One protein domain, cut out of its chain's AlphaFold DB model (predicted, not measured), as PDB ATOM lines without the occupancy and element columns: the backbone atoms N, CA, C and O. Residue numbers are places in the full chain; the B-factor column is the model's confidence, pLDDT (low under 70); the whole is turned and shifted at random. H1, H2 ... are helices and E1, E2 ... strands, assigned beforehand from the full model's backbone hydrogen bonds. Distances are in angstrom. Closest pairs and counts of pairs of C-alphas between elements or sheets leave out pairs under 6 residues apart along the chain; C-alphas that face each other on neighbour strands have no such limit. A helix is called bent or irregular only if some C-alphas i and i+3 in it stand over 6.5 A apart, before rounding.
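This is residues 80 to 182 of the 188 residues of an uncharacterized protein of Planctomycetaceae bacterium (UniProt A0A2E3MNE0). Two small lobes, each built on a two-stranded hairpin, sit toward opposite ends of the domain, with H2 in the middle between them. One lobe is the hairpin E1 and E2 with H1; the other is the hairpin E3 and E4 with H3, and H4 crosses H2. The printed part has 103 residues with five named helices and four strands, in the order E1 E2 H1 H2 E3 E4 H3 H4 H5; both sheets are antiparallel and the class is mixed. It is compact, radius of gyration of the C-alphas 13.7 A, and only just elongated, spanning 43 by 28 by 20 A.

E1, residues 80 to 82, and E2, residues 85 to 88, form an antiparallel hairpin, with N 80 and O 87 within hydrogen-bond range at 2.9 A. H1, residues 92 to 100, comes closest to E1 at the C-alphas of Ala 95 and Val 80, 6.3 A. H2, residues 102 to 115, is irregular, with 8.1 A between C-alphas 104 and 107; its closest C-alphas to E2 are those of Ala 109 and Val 87, 6.4 A. E3, residues 136 to 140, and E4, residues 143 to 147, form an antiparallel hairpin, with N 138 and O 145 at 2.9 A. H3, residues 150 to 157, comes closest to E3 at the C-alphas of Arg 153 and Leu 138, 6.0 A. H4, residues 161 to 169, touches residues 106 to 111 of H2 alone, about perpendicular at 81 degrees, closest at the C-alphas of Phe 169 and Ala 107, 4.8 A. H5, residues 171 to 176, only just touches H2, with 3 pairs of C-alphas within 8 A, made by residues 106 to 110 of H2 alone; the closest are Glu 171 and Ala 107, 7.0 A. Every O i to N i+4 pair is within hydrogen-bond range in H1, H3, H4 and H5, and 8 of 10 in H2.

E1 begins at C-alpha 80, (-14.273, -16.158, -35.492), and H5 ends at C-alpha 176, (-38.123, -12.021, -33.418). From first to last C-alpha H2 measures 18.0 A, E3 12.9 A, H1 and E4 12.5 A.

The C-alphas farthest apart, of Asp 93 and Glu 133, are 43.6 A apart. The printed part has no cut; the link from H2 to E3, residues 116 to 135, is long, and its residues 119 to 120 pair antiparallel with 180 to 181. Mean pLDDT of the printed part is 93.3, and no printed residue is under 70.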
ATOM      1  N   VAL A  80     -13.638 -15.190 -34.589       93.69
ATOM      2  CA  VAL A  80     -14.273 -16.158 -35.492       93.69
ATOM      3  C   VAL A  80     -15.408 -15.453 -36.228       93.69
ATOM      4  O   VAL A  80     -16.119 -14.634 -35.638       93.69
ATOM      5  N   GLN A  81     -15.558 -15.728 -37.527       93.31
ATOM      6  CA  GLN A  81     -16.715 -15.250 -38.281       93.31
ATOM      7  C   GLN A  81     -17.960 -16.015 -37.833       93.31
ATOM      8  O   GLN A  81     -17.963 -17.243 -37.809       93.31
ATOM      9  N   TYR A  82     -19.002 -15.282 -37.459       93.31
ATOM     10  CA  TYR A  82     -20.267 -15.852 -37.017       93.31
ATOM     11  C   TYR A  82     -21.412 -14.975 -37.521       93.31
ATOM     12  O   TYR A  82     -21.423 -13.761 -37.295       93.31
ATOM     13  N   LYS A  83     -22.363 -15.590 -38.235       91.75
ATOM     14  CA  LYS A  83     -23.361 -14.879 -39.050       91.75
ATOM     15  C   LYS A  83     -22.651 -13.862 -39.966       91.75
ATOM     16  O   LYS A  83     -21.687 -14.222 -40.630       91.75
ATOM     17  N   GLN A  84     -23.087 -12.603 -39.997       90.94
ATOM     18  CA  GLN A  84     -22.467 -11.540 -40.802       90.94
ATOM     19  C   GLN A  84     -21.518 -10.650 -39.979       90.94
ATOM     20  O   GLN A  84     -21.169  -9.547 -40.400       90.94
ATOM     21  N   GLY A  85     -21.107 -11.110 -38.794       90.88
ATOM     22  CA  GLY A  85     -20.232 -10.376 -37.888       90.88
ATOM     23  C   GLY A  85     -19.051 -11.198 -37.381       90.88
ATOM     24  O   GLY A  85     -18.767 -12.311 -37.831       90.88
ATOM     25  N   LYS A  86     -18.319 -10.609 -36.436       92.50
ATOM     26  CA  LYS A  86     -17.133 -11.203 -35.812       92.50
ATOM     27  C   LYS A  86     -17.344 -11.358 -34.316       92.50
ATOM     28  O   LYS A  86     -17.649 -10.382 -33.638       92.50
ATOM     29  N   VAL A  87     -17.113 -12.559 -33.808       93.88
ATOM     30  CA  VAL A  87     -17.082 -12.836 -32.371       93.88
ATOM     31  C   VAL A  87     -15.631 -12.808 -31.915       93.88
ATOM     32  O   VAL A  87     -14.793 -13.480 -32.516       93.88
ATOM     33  N   TYR A  88     -15.325 -12.003 -30.900       93.19
ATOM     34  CA  TYR A  88     -13.969 -11.792 -30.400       93.19
ATOM     35  C   TYR A  88     -13.706 -12.593 -29.125       93.19
ATOM     36  O   TYR A  88     -14.578 -12.744 -28.270       93.19
ATOM     37  N   PHE A  89     -12.468 -13.057 -28.984       93.56
ATOM     38  CA  PHE A  89     -12.026 -13.924 -27.898       93.56
ATOM     39  C   PHE A  89     -10.777 -13.358 -27.224       93.56
ATOM     40  O   PHE A  89      -9.990 -12.644 -27.844       93.56
ATOM     41  N   CYS A  90     -10.577 -13.701 -25.951       93.19
ATOM     42  CA  CYS A  90      -9.382 -13.309 -25.199       93.19
ATOM     43  C   CYS A  90      -8.102 -13.991 -25.729       93.19
ATOM     44  O   CYS A  90      -7.018 -13.421 -25.623       93.19
ATOM     45  N   CYS A  91      -8.223 -15.184 -26.328       91.69
ATOM     46  CA  CYS A  91      -7.117 -15.972 -26.866       91.69
ATOM     47  C   CYS A  91      -7.553 -16.861 -28.047       91.69
ATOM     48  O   CYS A  91      -8.742 -17.009 -28.347       91.69
ATOM     49  N   GLN A  92      -6.578 -17.479 -28.721       91.50
ATOM     50  CA  GLN A  92      -6.839 -18.404 -29.829       91.50
ATOM     51  C   GLN A  92      -7.487 -19.723 -29.381       91.50
ATOM     52  O   GLN A  92      -8.278 -20.280 -30.135       91.50
ATOM     53  N   ASP A  93      -7.206 -20.212 -28.170       92.81
ATOM     54  CA  ASP A  93      -7.832 -21.438 -27.653       92.81
ATOM     55  C   ASP A  93      -9.342 -21.296 -27.488       92.81
ATOM     56  O   ASP A  93     -10.092 -22.173 -27.910       92.81
ATOM     57  N   CYS A  94      -9.803 -20.156 -26.969       93.38
ATOM     58  CA  CYS A  94     -11.231 -19.864 -26.863       93.38
ATOM     59  C   CYS A  94     -11.900 -19.808 -28.247       93.38
ATOM     60  O   CYS A  94     -12.997 -20.338 -28.428       93.38
ATOM     61  N   ALA A  95     -11.219 -19.235 -29.246       92.56
ATOM     62  CA  ALA A  95     -11.703 -19.229 -30.626       92.56
ATOM     63  C   ALA A  95     -11.815 -20.656 -31.199       92.56
ATOM     64  O   ALA A  95     -12.838 -21.005 -31.792       92.56
ATOM     65  N   ARG A  96     -10.807 -21.512 -30.966       93.12
ATOM     66  CA  ARG A  96     -10.837 -22.931 -31.358       93.12
ATOM     67  C   ARG A  96     -11.964 -23.693 -30.661       93.12
ATOM     68  O   ARG A  96     -12.651 -24.487 -31.298       93.12
ATOM     69  N   GLN A  97     -12.183 -23.455 -29.369       93.31
ATOM     70  CA  GLN A  97     -13.248 -24.115 -28.614       93.31
ATOM     71  C   GLN A  97     -14.637 -23.738 -29.138       93.31
ATOM     72  O   GLN A  97     -15.492 -24.612 -29.281       93.31
ATOM     73  N   PHE A  98     -14.843 -22.466 -29.483       93.81
ATOM     74  CA  PHE A  98     -16.074 -22.022 -30.128       93.81
ATOM     75  C   PHE A  98     -16.287 -22.709 -31.484       93.81
ATOM     76  O   PHE A  98     -17.376 -23.208 -31.741       93.81
ATOM     77  N   GLN A  99     -15.251 -22.806 -32.323       92.50
ATOM     78  CA  GLN A  99     -15.341 -23.469 -33.633       92.50
ATOM     79  C   GLN A  99     -15.679 -24.962 -33.542       92.50
ATOM     80  O   GLN A  99     -16.354 -25.482 -34.425       92.50
ATOM     81  N   ARG A 100     -15.249 -25.653 -32.479       93.88
ATOM     82  CA  ARG A 100     -15.573 -27.074 -32.261       93.88
ATOM     83  C   ARG A 100     -17.038 -27.308 -31.899       93.88
ATOM     84  O   ARG A 100     -17.567 -28.374 -32.187       93.88
ATOM     85  N   ALA A 101     -17.680 -26.355 -31.227       92.06
ATOM     86  CA  ALA A 101     -19.051 -26.511 -30.746       92.06
ATOM     87  C   ALA A 101     -19.840 -25.189 -30.787       92.06
ATOM     88  O   ALA A 101     -20.339 -24.744 -29.749       92.06
ATOM     89  N   PRO A 102     -20.005 -24.560 -31.967       89.12
ATOM     90  CA  PRO A 102     -20.625 -23.239 -32.075       89.12
ATOM     91  C   PRO A 102     -22.085 -23.256 -31.612       89.12
ATOM     92  O   PRO A 102     -22.565 -22.286 -31.028       89.12
ATOM     93  N   SER A 103     -22.774 -24.389 -31.787       90.12
ATOM     94  CA  SER A 103     -24.166 -24.580 -31.372       90.12
ATOM     95  C   SER A 103     -24.396 -24.377 -29.875       90.12
ATOM     96  O   SER A 103     -25.455 -23.891 -29.493       90.12
ATOM     97  N   LYS A 104     -23.401 -24.677 -29.028       90.06
ATOM     98  CA  LYS A 104     -23.501 -24.495 -27.566       90.06
ATOM     99  C   LYS A 104     -23.470 -23.028 -27.145       90.06
ATOM    100  O   LYS A 104     -23.895 -22.692 -26.049       90.06
ATOM    101  N   TYR A 105     -22.960 -22.160 -28.014       93.06
ATOM    102  CA  TYR A 105     -22.678 -20.766 -27.701       93.06
ATOM    103  C   TYR A 105     -23.503 -19.792 -28.542       93.06
ATOM    104  O   TYR A 105     -23.195 -18.606 -28.543       93.06
ATOM    105  N   LYS A 106     -24.539 -20.258 -29.254       94.69
ATOM    106  CA  LYS A 106     -25.359 -19.431 -30.158       94.69
ATOM    107  C   LYS A 106     -25.886 -18.167 -29.471       94.69
ATOM    108  O   LYS A 106     -25.641 -17.071 -29.966       94.69
ATOM    109  N   ALA A 107     -26.507 -18.317 -28.300       95.31
ATOM    110  CA  ALA A 107     -27.070 -17.188 -27.561       95.31
ATOM    111  C   ALA A 107     -26.004 -16.170 -27.129       95.31
ATOM    112  O   ALA A 107     -26.125 -14.970 -27.361       95.31
ATOM    113  N   TRP A 108     -24.892 -16.660 -26.582       94.50
ATOM    114  CA  TRP A 108     -23.757 -15.817 -26.209       94.50
ATOM    115  C   TRP A 108     -23.072 -15.155 -27.409       94.50
ATOM    116  O   TRP A 108     -22.632 -14.011 -27.316       94.50
ATOM    117  N   ALA A 109     -22.978 -15.844 -28.543       95.38
ATOM    118  CA  ALA A 109     -22.413 -15.296 -29.768       95.38
ATOM    119  C   ALA A 109     -23.307 -14.187 -30.340       95.38
ATOM    120  O   ALA A 109     -22.800 -13.133 -30.717       95.38
ATOM    121  N   ASN A 110     -24.626 -14.386 -30.333       96.31
ATOM    122  CA  ASN A 110     -25.617 -13.374 -30.693       96.31
ATOM    123  C   ASN A 110     -25.540 -12.146 -29.774       96.31
ATOM    124  O   ASN A 110     -25.415 -11.026 -30.271       96.31
ATOM    125  N   HIS A 111     -25.505 -12.344 -28.451       95.75
ATOM    126  CA  HIS A 111     -25.275 -11.267 -27.476       95.75
ATOM    127  C   HIS A 111     -23.987 -10.496 -27.784       95.75
ATOM    128  O   HIS A 111     -23.992  -9.267 -27.850       95.75
ATOM    129  N   HIS A 112     -22.893 -11.206 -28.070       94.62
ATOM    130  CA  HIS A 112     -21.604 -10.592 -28.374       94.62
ATOM    131  C   HIS A 112     -21.640  -9.719 -29.641       94.62
ATOM    132  O   HIS A 112     -20.985  -8.673 -29.700       94.62
ATOM    133  N   LEU A 113     -22.414 -10.101 -30.660       94.19
ATOM    134  CA  LEU A 113     -22.604  -9.290 -31.868       94.19
ATOM    135  C   LEU A 113     -23.279  -7.941 -31.560       94.19
ATOM    136  O   LEU A 113     -22.924  -6.923 -32.162       94.19
ATOM    137  N   VAL A 114     -24.198  -7.917 -30.595       94.50
ATOM    138  CA  VAL A 114     -24.865  -6.690 -30.135       94.50
ATOM    139  C   VAL A 114     -23.951  -5.889 -29.202       94.50
ATOM    140  O   VAL A 114     -23.768  -4.689 -29.401       94.50
ATOM    141  N   LEU A 115     -23.256  -6.553 -28.271       92.88
ATOM    142  CA  LEU A 115     -22.273  -5.939 -27.364       92.88
ATOM    143  C   LEU A 115     -21.161  -5.201 -28.116       92.88
ATOM    144  O   LEU A 115     -20.712  -4.125 -27.722       92.88
ATOM    145  N   THR A 116     -20.724  -5.769 -29.237       91.94
ATOM    146  CA  THR A 116     -19.703  -5.172 -30.106       91.94
ATOM    147  C   THR A 116     -20.262  -4.142 -31.088       91.94
ATOM    148  O   THR A 116     -19.512  -3.638 -31.927       91.94
ATOM    149  N   LYS A 117     -21.551  -3.794 -30.971       91.25
ATOM    150  CA  LYS A 117     -22.282  -2.833 -31.812       91.25
ATOM    151  C   LYS A 117     -22.283  -3.185 -33.306       91.25
ATOM    152  O   LYS A 117     -22.421  -2.299 -34.153       91.25
ATOM    153  N   GLN A 118     -22.099  -4.464 -33.641       92.38
ATOM    154  CA  GLN A 118     -22.181  -4.955 -35.019       92.38
ATOM    155  C   GLN A 118     -23.625  -5.212 -35.426       92.38
ATOM    156  O   GLN A 118     -23.950  -5.061 -36.597       92.38
ATOM    157  N   TYR A 119     -24.478  -5.582 -34.473       94.25
ATOM    158  CA  TYR A 119     -25.904  -5.781 -34.682       94.25
ATOM    159  C   TYR A 119     -26.707  -4.766 -33.875       94.25
ATOM    160  O   TYR A 119     -26.281  -4.338 -32.803       94.25
ATOM    161  N   VAL A 120     -27.858  -4.382 -34.417       93.56
ATOM    162  CA  VAL A 120     -28.833  -3.504 -33.768       93.56
ATOM    163  C   VAL A 120     -30.167  -4.226 -33.668       93.56
ATOM    164  O   VAL A 120     -30.588  -4.891 -34.620       93.56
ATOM    165  N   GLN A 121     -30.810  -4.089 -32.517       94.81
ATOM    166  CA  GLN A 121     -32.166  -4.555 -32.284       94.81
ATOM    167  C   GLN A 121     -33.160  -3.671 -33.054       94.81
ATOM    168  O   GLN A 121     -32.931  -2.468 -33.213       94.81
ATOM    169  N   LYS A 122     -34.234  -4.264 -33.587       94.38
ATOM    170  CA  LYS A 122     -35.314  -3.528 -34.275       94.38
ATOM    171  C   LYS A 122     -36.707  -3.839 -33.738       94.38
ATOM    172  O   LYS A 122     -37.622  -3.072 -34.007       94.38
ATOM    173  N   ALA A 123     -36.856  -4.945 -33.026       94.94
ATOM    174  CA  ALA A 123     -38.085  -5.370 -32.385       94.94
ATOM    175  C   ALA A 123     -37.779  -5.970 -31.006       94.94
ATOM    176  O   ALA A 123     -36.625  -6.277 -30.703       94.94
ATOM    177  N   CYS A 124     -38.801  -6.145 -30.178       95.44
ATOM    178  CA  CYS A 124     -38.743  -6.872 -28.922       95.44
ATOM    179  C   CYS A 124     -38.364  -8.343 -29.198       95.44
ATOM    180  O   CYS A 124     -39.041  -8.997 -29.992       95.44
ATOM    181  N   PRO A 125     -37.317  -8.898 -28.560       94.38
ATOM    182  CA  PRO A 125     -36.894 -10.286 -28.758       94.38
ATOM    183  C   PRO A 125     -37.922 -11.326 -28.307       94.38
ATOM    184  O   PRO A 125     -37.813 -12.476 -28.700       94.38
ATOM    185  N   LEU A 126     -38.897 -10.942 -27.480       93.75
ATOM    186  CA  LEU A 126     -39.887 -11.871 -26.931       93.75
ATOM    187  C   LEU A 126     -41.205 -11.856 -27.711       93.75
ATOM    188  O   LEU A 126     -41.811 -12.907 -27.877       93.75
ATOM    189  N   SER A 127     -41.652 -10.682 -28.173       91.62
ATOM    190  CA  SER A 127     -42.939 -10.529 -28.875       91.62
ATOM    191  C   SER A 127     -42.814 -10.280 -30.380       91.62
ATOM    192  O   SER A 127     -43.793 -10.431 -31.100       91.62
ATOM    193  N   GLY A 128     -41.644  -9.870 -30.880       92.38
ATOM    194  CA  GLY A 128     -41.440  -9.532 -32.296       92.38
ATOM    195  C   GLY A 128     -42.002  -8.167 -32.734       92.38
ATOM    196  O   GLY A 128     -41.813  -7.739 -33.887       92.38
ATOM    197  N   GLU A 129     -42.646  -7.454 -31.808       91.00
ATOM    198  CA  GLU A 129     -43.227  -6.123 -31.994       91.00
ATOM    199  C   GLU A 129     -42.179  -5.019 -31.840       91.00
ATOM    200  O   GLU A 129     -41.154  -5.193 -31.184       91.00
ATOM    201  N   THR A 130     -42.390  -3.879 -32.489       91.81
ATOM    202  CA  THR A 130     -41.447  -2.755 -32.439       91.81
ATOM    203  C   THR A 130     -41.588  -1.986 -31.126       91.81
ATOM    204  O   THR A 130     -42.704  -1.561 -30.848       91.81
ATOM    205  N   PRO A 131     -40.493  -1.759 -30.374       90.25
ATOM    206  CA  PRO A 131     -40.518  -0.914 -29.188       90.25
ATOM    207  C   PRO A 131     -41.022   0.501 -29.498       90.25
ATOM    208  O   PRO A 131     -40.572   1.120 -30.467       90.25
ATOM    209  N   ASP A 132     -41.933   0.985 -28.666       87.94
ATOM    210  CA  ASP A 132     -42.513   2.328 -28.656       87.94
ATOM    211  C   ASP A 132     -42.093   3.114 -27.389       87.94
ATOM    212  O   ASP A 132     -41.120   2.754 -26.724       87.94
ATOM    213  N   GLU A 133     -42.775   4.217 -27.069       86.00
ATOM    214  CA  GLU A 133     -42.431   5.090 -25.935       86.00
ATOM    215  C   GLU A 133     -42.646   4.430 -24.562       86.00
ATOM    216  O   GLU A 133     -41.922   4.754 -23.619       86.00
ATOM    217  N   ASP A 134     -43.566   3.466 -24.459       86.88
ATOM    218  CA  ASP A 134     -43.842   2.717 -23.226       86.88
ATOM    219  C   ASP A 134     -42.876   1.537 -23.020       86.88
ATOM    220  O   ASP A 134     -42.906   0.842 -21.996       86.88
ATOM    221  N   SER A 135     -41.980   1.307 -23.984       91.31
ATOM    222  CA  SER A 135     -40.992   0.240 -23.905       91.31
ATOM    223  C   SER A 135     -39.942   0.501 -22.828       91.31
ATOM    224  O   SER A 135     -39.497   1.618 -22.566       91.31
ATOM    225  N   VAL A 136     -39.488  -0.584 -22.211       94.75
ATOM    226  CA  VAL A 136     -38.525  -0.570 -21.114       94.75
ATOM    227  C   VAL A 136     -37.197  -1.177 -21.544       94.75
ATOM    228  O   VAL A 136     -37.141  -2.157 -22.280       94.75
ATOM    229  N   VAL A 137     -36.099  -0.644 -21.014       94.31
ATOM    230  CA  VAL A 137     -34.754  -1.148 -21.312       94.31
ATOM    231  C   VAL A 137     -34.278  -2.091 -20.210       94.31
ATOM    232  O   VAL A 137     -34.272  -1.733 -19.028       94.31
ATOM    233  N   LEU A 138     -33.812  -3.284 -20.589       95.19
ATOM    234  CA  LEU A 138     -33.090  -4.203 -19.708       95.19
ATOM    235  C   LEU A 138     -31.608  -4.253 -20.086       95.19
ATOM    236  O   LEU A 138     -31.254  -4.598 -21.212       95.19
ATOM    237  N   LYS A 139     -30.720  -3.980 -19.124       94.88
ATOM    238  CA  LYS A 139     -29.270  -4.098 -19.326       94.88
ATOM    239  C   LYS A 139     -28.785  -5.512 -18.990       94.88
ATOM    240  O   LYS A 139     -28.708  -5.874 -17.819       94.88
ATOM    241  N   VAL A 140     -28.369  -6.279 -19.998       93.56
ATOM    242  CA  VAL A 140     -27.854  -7.654 -19.861       93.56
ATOM    243  C   VAL A 140     -26.396  -7.723 -20.306       93.56
ATOM    244  O   VAL A 140     -26.071  -7.551 -21.481       93.56
ATOM    245  N   ALA A 141     -25.485  -7.963 -19.357       90.75
ATOM    246  CA  ALA A 141     -24.037  -8.057 -19.599       90.75
ATOM    247  C   ALA A 141     -23.463  -6.932 -20.493       90.75
ATOM    248  O   ALA A 141     -22.643  -7.175 -21.376       90.75
ATOM    249  N   GLY A 142     -23.892  -5.688 -20.252       88.75
ATOM    250  CA  GLY A 142     -23.408  -4.503 -20.973       88.75
ATOM    251  C   GLY A 142     -24.110  -4.215 -22.305       88.75
ATOM    252  O   GLY A 142     -23.721  -3.264 -22.979       88.75
ATOM    253  N   VAL A 143     -25.132  -4.996 -22.664       92.88
ATOM    254  CA  VAL A 143     -26.046  -4.726 -23.781       92.88
ATOM    255  C   VAL A 143     -27.357  -4.193 -23.227       92.88
ATOM    256  O   VAL A 143     -27.889  -4.766 -22.283       92.88
ATOM    257  N   ASP A 144     -27.861  -3.119 -23.820       93.81
ATOM    258  CA  ASP A 144     -29.208  -2.615 -23.569       93.81
ATOM    259  C   ASP A 144     -30.171  -3.295 -24.547       93.81
ATOM    260  O   ASP A 144     -29.897  -3.328 -25.748       93.81
ATOM    261  N   VAL A 145     -31.227  -3.906 -24.010       94.94
ATOM    262  CA  VAL A 145     -32.258  -4.630 -24.763       94.94
ATOM    263  C   VAL A 145     -33.590  -3.940 -24.543       94.94
ATOM    264  O   VAL A 145     -34.043  -3.835 -23.402       94.94
ATOM    265  N   ASP A 146     -34.210  -3.502 -25.632       94.25
ATOM    266  CA  ASP A 146     -35.524  -2.868 -25.602       94.25
ATOM    267  C   ASP A 146     -36.607  -3.952 -25.493       94.25
ATOM    268  O   ASP A 146     -36.707  -4.850 -26.332       94.25
ATOM    269  N   LEU A 147     -37.402  -3.910 -24.433       94.31
ATOM    270  CA  LEU A 147     -38.517  -4.817 -24.187       94.31
ATOM    271  C   LEU A 147     -39.813  -4.024 -24.203       94.31
ATOM    272  O   LEU A 147     -39.867  -2.906 -23.706       94.31
ATOM    273  N   LEU A 148     -40.877  -4.635 -24.712       92.88
ATOM    274  CA  LEU A 148     -42.160  -3.952 -24.829       92.88
ATOM    275  C   LEU A 148     -42.835  -3.695 -23.470       92.88
ATOM    276  O   LEU A 148     -43.621  -2.772 -23.341       92.88
ATOM    277  N   CYS A 149     -42.547  -4.503 -22.443       90.56
ATOM    278  CA  CYS A 149     -43.248  -4.407 -21.162       90.56
ATOM    279  C   CYS A 149     -42.346  -4.598 -19.932       90.56
ATOM    280  O   CYS A 149     -41.380  -5.370 -19.930       90.56
ATOM    281  N   ALA A 150     -42.721  -3.921 -18.840       91.44
ATOM    282  CA  ALA A 150     -42.047  -3.996 -17.542       91.44
ATOM    283  C   ALA A 150     -42.096  -5.397 -16.910       91.44
ATOM    284  O   ALA A 150     -41.121  -5.810 -16.286       91.44
ATOM    285  N   GLY A 151     -43.179  -6.154 -17.127       92.94
ATOM    286  CA  GLY A 151     -43.315  -7.519 -16.605       92.94
ATOM    287  C   GLY A 151     -42.203  -8.445 -17.103       92.94
ATOM    288  O   GLY A 151     -41.477  -9.028 -16.301       92.94
ATOM    289  N   CYS A 152     -41.979  -8.498 -18.423       92.75
ATOM    290  CA  CYS A 152     -40.897  -9.302 -18.999       92.75
ATOM    291  C   CYS A 152     -39.513  -8.850 -18.518       92.75
ATOM    292  O   CYS A 152     -38.653  -9.689 -18.245       92.75
ATOM    293  N   ARG A 153     -39.288  -7.536 -18.383       94.56
ATOM    294  CA  ARG A 153     -38.041  -7.003 -17.818       94.56
ATOM    295  C   ARG A 153     -37.811  -7.540 -16.408       94.56
ATOM    296  O   ARG A 153     -36.718  -8.025 -16.112       94.56
ATOM    297  N   ASP A 154     -38.823  -7.450 -15.554       94.75
ATOM    298  CA  ASP A 154     -38.717  -7.805 -14.143       94.75
ATOM    299  C   ASP A 154     -38.504  -9.305 -13.960       94.75
ATOM    300  O   ASP A 154     -37.647  -9.707 -13.170       94.75
ATOM    301  N   ASP A 155     -39.197 -10.133 -14.734       93.75
ATOM    302  CA  ASP A 155     -39.036 -11.584 -14.679       93.75
ATOM    303  C   ASP A 155     -37.653 -12.021 -15.148       93.75
ATOM    304  O   ASP A 155     -36.990 -12.807 -14.470       93.75
ATOM    305  N   ILE A 156     -37.158 -11.450 -16.248       95.06
ATOM    306  CA  ILE A 156     -35.829 -11.784 -16.765       95.06
ATOM    307  C   ILE A 156     -34.734 -11.265 -15.831       95.06
ATOM    308  O   ILE A 156     -33.752 -11.970 -15.594       95.06
ATOM    309  N   SER A 157     -34.900 -10.079 -15.238       94.31
ATOM    310  CA  SER A 157     -33.903  -9.491 -14.329       94.31
ATOM    311  C   SER A 157     -33.598 -10.367 -13.105       94.31
ATOM    312  O   SER A 157     -32.474 -10.352 -12.604       94.31
ATOM    313  N   LYS A 158     -34.568 -11.181 -12.666       96.00
ATOM    314  CA  LYS A 158     -34.437 -12.110 -11.530       96.00
ATOM    315  C   LYS A 158     -33.691 -13.398 -11.891       96.00
ATOM    316  O   LYS A 158     -33.291 -14.151 -11.004       96.00
ATOM    317  N   LEU A 159     -33.514 -13.691 -13.180       95.94
ATOM    318  CA  LEU A 159     -32.862 -14.914 -13.639       95.94
ATOM    319  C   LEU A 159     -31.338 -14.794 -13.608       95.94
ATOM    320  O   LEU A 159     -30.767 -13.714 -13.730       95.94
ATOM    321  N   ALA A 160     -30.658 -15.939 -13.531       95.31
ATOM    322  CA  ALA A 160     -29.210 -15.997 -13.708       95.31
ATOM    323  C   ALA A 160     -28.800 -15.496 -15.105       95.31
ATOM    324  O   ALA A 160     -29.489 -15.760 -16.091       95.31
ATOM    325  N   LEU A 161     -27.629 -14.858 -15.210       91.69
ATOM    326  CA  LEU A 161     -27.155 -14.217 -16.444       91.69
ATOM    327  C   LEU A 161     -27.204 -15.133 -17.680       91.69
ATOM    328  O   LEU A 161     -27.581 -14.699 -18.764       91.69
ATOM    329  N   MET A 162     -26.856 -16.412 -17.522       91.00
ATOM    330  CA  MET A 162     -26.926 -17.381 -18.621       91.00
ATOM    331  C   MET A 162     -28.352 -17.559 -19.151       91.00
ATOM    332  O   MET A 162     -28.538 -17.630 -20.362       91.00
ATOM    333  N   LYS A 163     -29.351 -17.603 -18.260       95.06
ATOM    334  CA  LYS A 163     -30.764 -17.712 -18.640       95.06
ATOM    335  C   LYS A 163     -31.249 -16.431 -19.313       95.06
ATOM    336  O   LYS A 163     -31.907 -16.527 -20.337       95.06
ATOM    337  N   GLN A 164     -30.855 -15.261 -18.803       95.56
ATOM    338  CA  GLN A 164     -31.167 -13.975 -19.444       95.56
ATOM    339  C   GLN A 164     -30.663 -13.938 -20.889       95.56
ATOM    340  O   GLN A 164     -31.398 -13.585 -21.805       95.56
ATOM    341  N   ILE A 165     -29.409 -14.350 -21.102       95.06
ATOM    342  CA  ILE A 165     -28.802 -14.361 -22.435       95.06
ATOM    343  C   ILE A 165     -29.474 -15.385 -23.345       95.06
ATOM    344  O   ILE A 165     -29.734 -15.072 -24.501       95.06
ATOM    345  N   HIS A 166     -29.781 -16.583 -22.840       95.12
ATOM    346  CA  HIS A 166     -30.523 -17.572 -23.616       95.12
ATOM    347  C   HIS A 166     -31.902 -17.056 -24.035       95.12
ATOM    348  O   HIS A 166     -32.217 -17.132 -25.211       95.12
ATOM    349  N   MET A 167     -32.678 -16.465 -23.127       95.44
ATOM    350  CA  MET A 167     -34.029 -15.989 -23.446       95.44
ATOM    351  C   MET A 167     -34.064 -14.811 -24.423       95.44
ATOM    352  O   MET A 167     -35.021 -14.671 -25.170       95.44
ATOM    353  N   LEU A 168     -33.062 -13.931 -24.390       95.94
ATOM    354  CA  LEU A 168     -33.080 -12.694 -25.182       95.94
ATOM    355  C   LEU A 168     -32.287 -12.783 -26.485       95.94
ATOM    356  O   LEU A 168     -32.460 -11.945 -27.368       95.94
ATOM    357  N   PHE A 169     -31.375 -13.749 -26.589       96.44
ATOM    358  CA  PHE A 169     -30.428 -13.829 -27.697       96.44
ATOM    359  C   PHE A 169     -30.306 -15.227 -28.301       96.44
ATOM    360  O   PHE A 169     -29.407 -15.426 -29.119       96.44
ATOM    361  N   ASP A 170     -31.148 -16.205 -27.954       95.94
ATOM    362  CA  ASP A 170     -31.205 -17.456 -28.718       95.94
ATOM    363  C   ASP A 170     -31.632 -17.224 -30.181       95.94
ATOM    364  O   ASP A 170     -31.794 -16.097 -30.644       95.94
ATOM    365  N   GLU A 171     -31.700 -18.285 -30.983       94.94
ATOM    366  CA  GLU A 171     -31.957 -18.125 -32.418       94.94
ATOM    367  C   GLU A 171     -33.355 -17.585 -32.727       94.94
ATOM    368  O   GLU A 171     -33.497 -16.839 -33.699       94.94
ATOM    369  N   GLU A 172     -34.343 -17.925 -31.903       94.75
ATOM    370  CA  GLU A 172     -35.725 -17.474 -32.046       94.75
ATOM    371  C   GLU A 172     -35.842 -16.013 -31.621       94.75
ATOM    372  O   GLU A 172     -36.206 -15.172 -32.441       94.75
ATOM    373  N   ALA A 173     -35.383 -15.669 -30.418       95.56
ATOM    374  CA  ALA A 173     -35.384 -14.303 -29.913       95.56
ATOM    375  C   ALA A 173     -34.554 -13.357 -30.790       95.56
ATOM    376  O   ALA A 173     -34.918 -12.202 -31.021       95.56
ATOM    377  N   PHE A 174     -33.445 -13.845 -31.358       95.38
ATOM    378  CA  PHE A 174     -32.633 -13.056 -32.282       95.38
ATOM    379  C   PHE A 174     -33.342 -12.795 -33.623       95.38
ATOM    380  O   PHE A 174     -33.082 -11.789 -34.292       95.38
ATOM    381  N   LYS A 175     -34.234 -13.698 -34.040       95.75
ATOM    382  CA  LYS A 175     -35.068 -13.521 -35.230       95.75
ATOM    383  C   LYS A 175     -36.244 -12.590 -34.932       95.75
ATOM    384  O   LYS A 175     -36.430 -11.629 -35.679       95.75
ATOM    385  N   GLU A 176     -36.968 -12.826 -33.840       95.31
ATOM    386  CA  GLU A 176     -38.123 -12.021 -33.418       95.31
ATOM    387  C   GLU A 176     -37.720 -10.584 -33.094       95.31
ATOM    388  O   GLU A 176     -38.305  -9.638 -33.617       95.31
ATOM    389  N   GLY A 177     -36.601 -10.394 -32.390       94.69
ATOM    390  CA  GLY A 177     -36.031  -9.071 -32.121       94.69
ATOM    391  C   GLY A 177     -35.505  -8.340 -33.366       94.69
ATOM    392  O   GLY A 177     -34.995  -7.215 -33.278       94.69
ATOM    393  N   LYS A 178     -35.616  -8.974 -34.546       95.06
ATOM    394  CA  LYS A 178     -35.208  -8.462 -35.861       95.06
ATOM    395  C   LYS A 178     -33.797  -7.875 -35.813       95.06
ATOM    396  O   LYS A 178     -33.547  -6.798 -36.362       95.06
ATOM    397  N   PHE A 179     -32.871  -8.578 -35.156       94.81
ATOM    398  CA  PHE A 179     -31.495  -8.115 -35.014       94.81
ATOM    399  C   PHE A 179     -30.810  -8.096 -36.380       94.81
ATOM    400  O   PHE A 179     -30.619  -9.127 -37.032       94.81
ATOM    401  N   LYS A 180     -30.411  -6.903 -36.823       93.81
ATOM    402  CA  LYS A 180     -29.814  -6.685 -38.147       93.81
ATOM    403  C   LYS A 180     -28.393  -6.172 -38.024       93.81
ATOM    404  O   LYS A 180     -28.068  -5.432 -37.096       93.81
ATOM    405  N   LEU A 181     -27.558  -6.534 -38.997       93.25
ATOM    406  CA  LEU A 181     -26.214  -5.987 -39.122       93.25
ATOM    407  C   LEU A 181     -26.302  -4.462 -39.259       93.25
ATOM    408  O   LEU A 181     -27.034  -3.937 -40.101       93.25
ATOM    409  N   ARG A 182     -25.542  -3.743 -38.436       88.12
ATOM    410  CA  ARG A 182     -25.445  -2.290 -38.507       88.12
ATOM    411  C   ARG A 182     -24.748  -1.905 -39.819       88.12
ATOM    412  O   ARG A 182     -23.636  -2.381 -40.072       88.12
TER     413      ARG A 182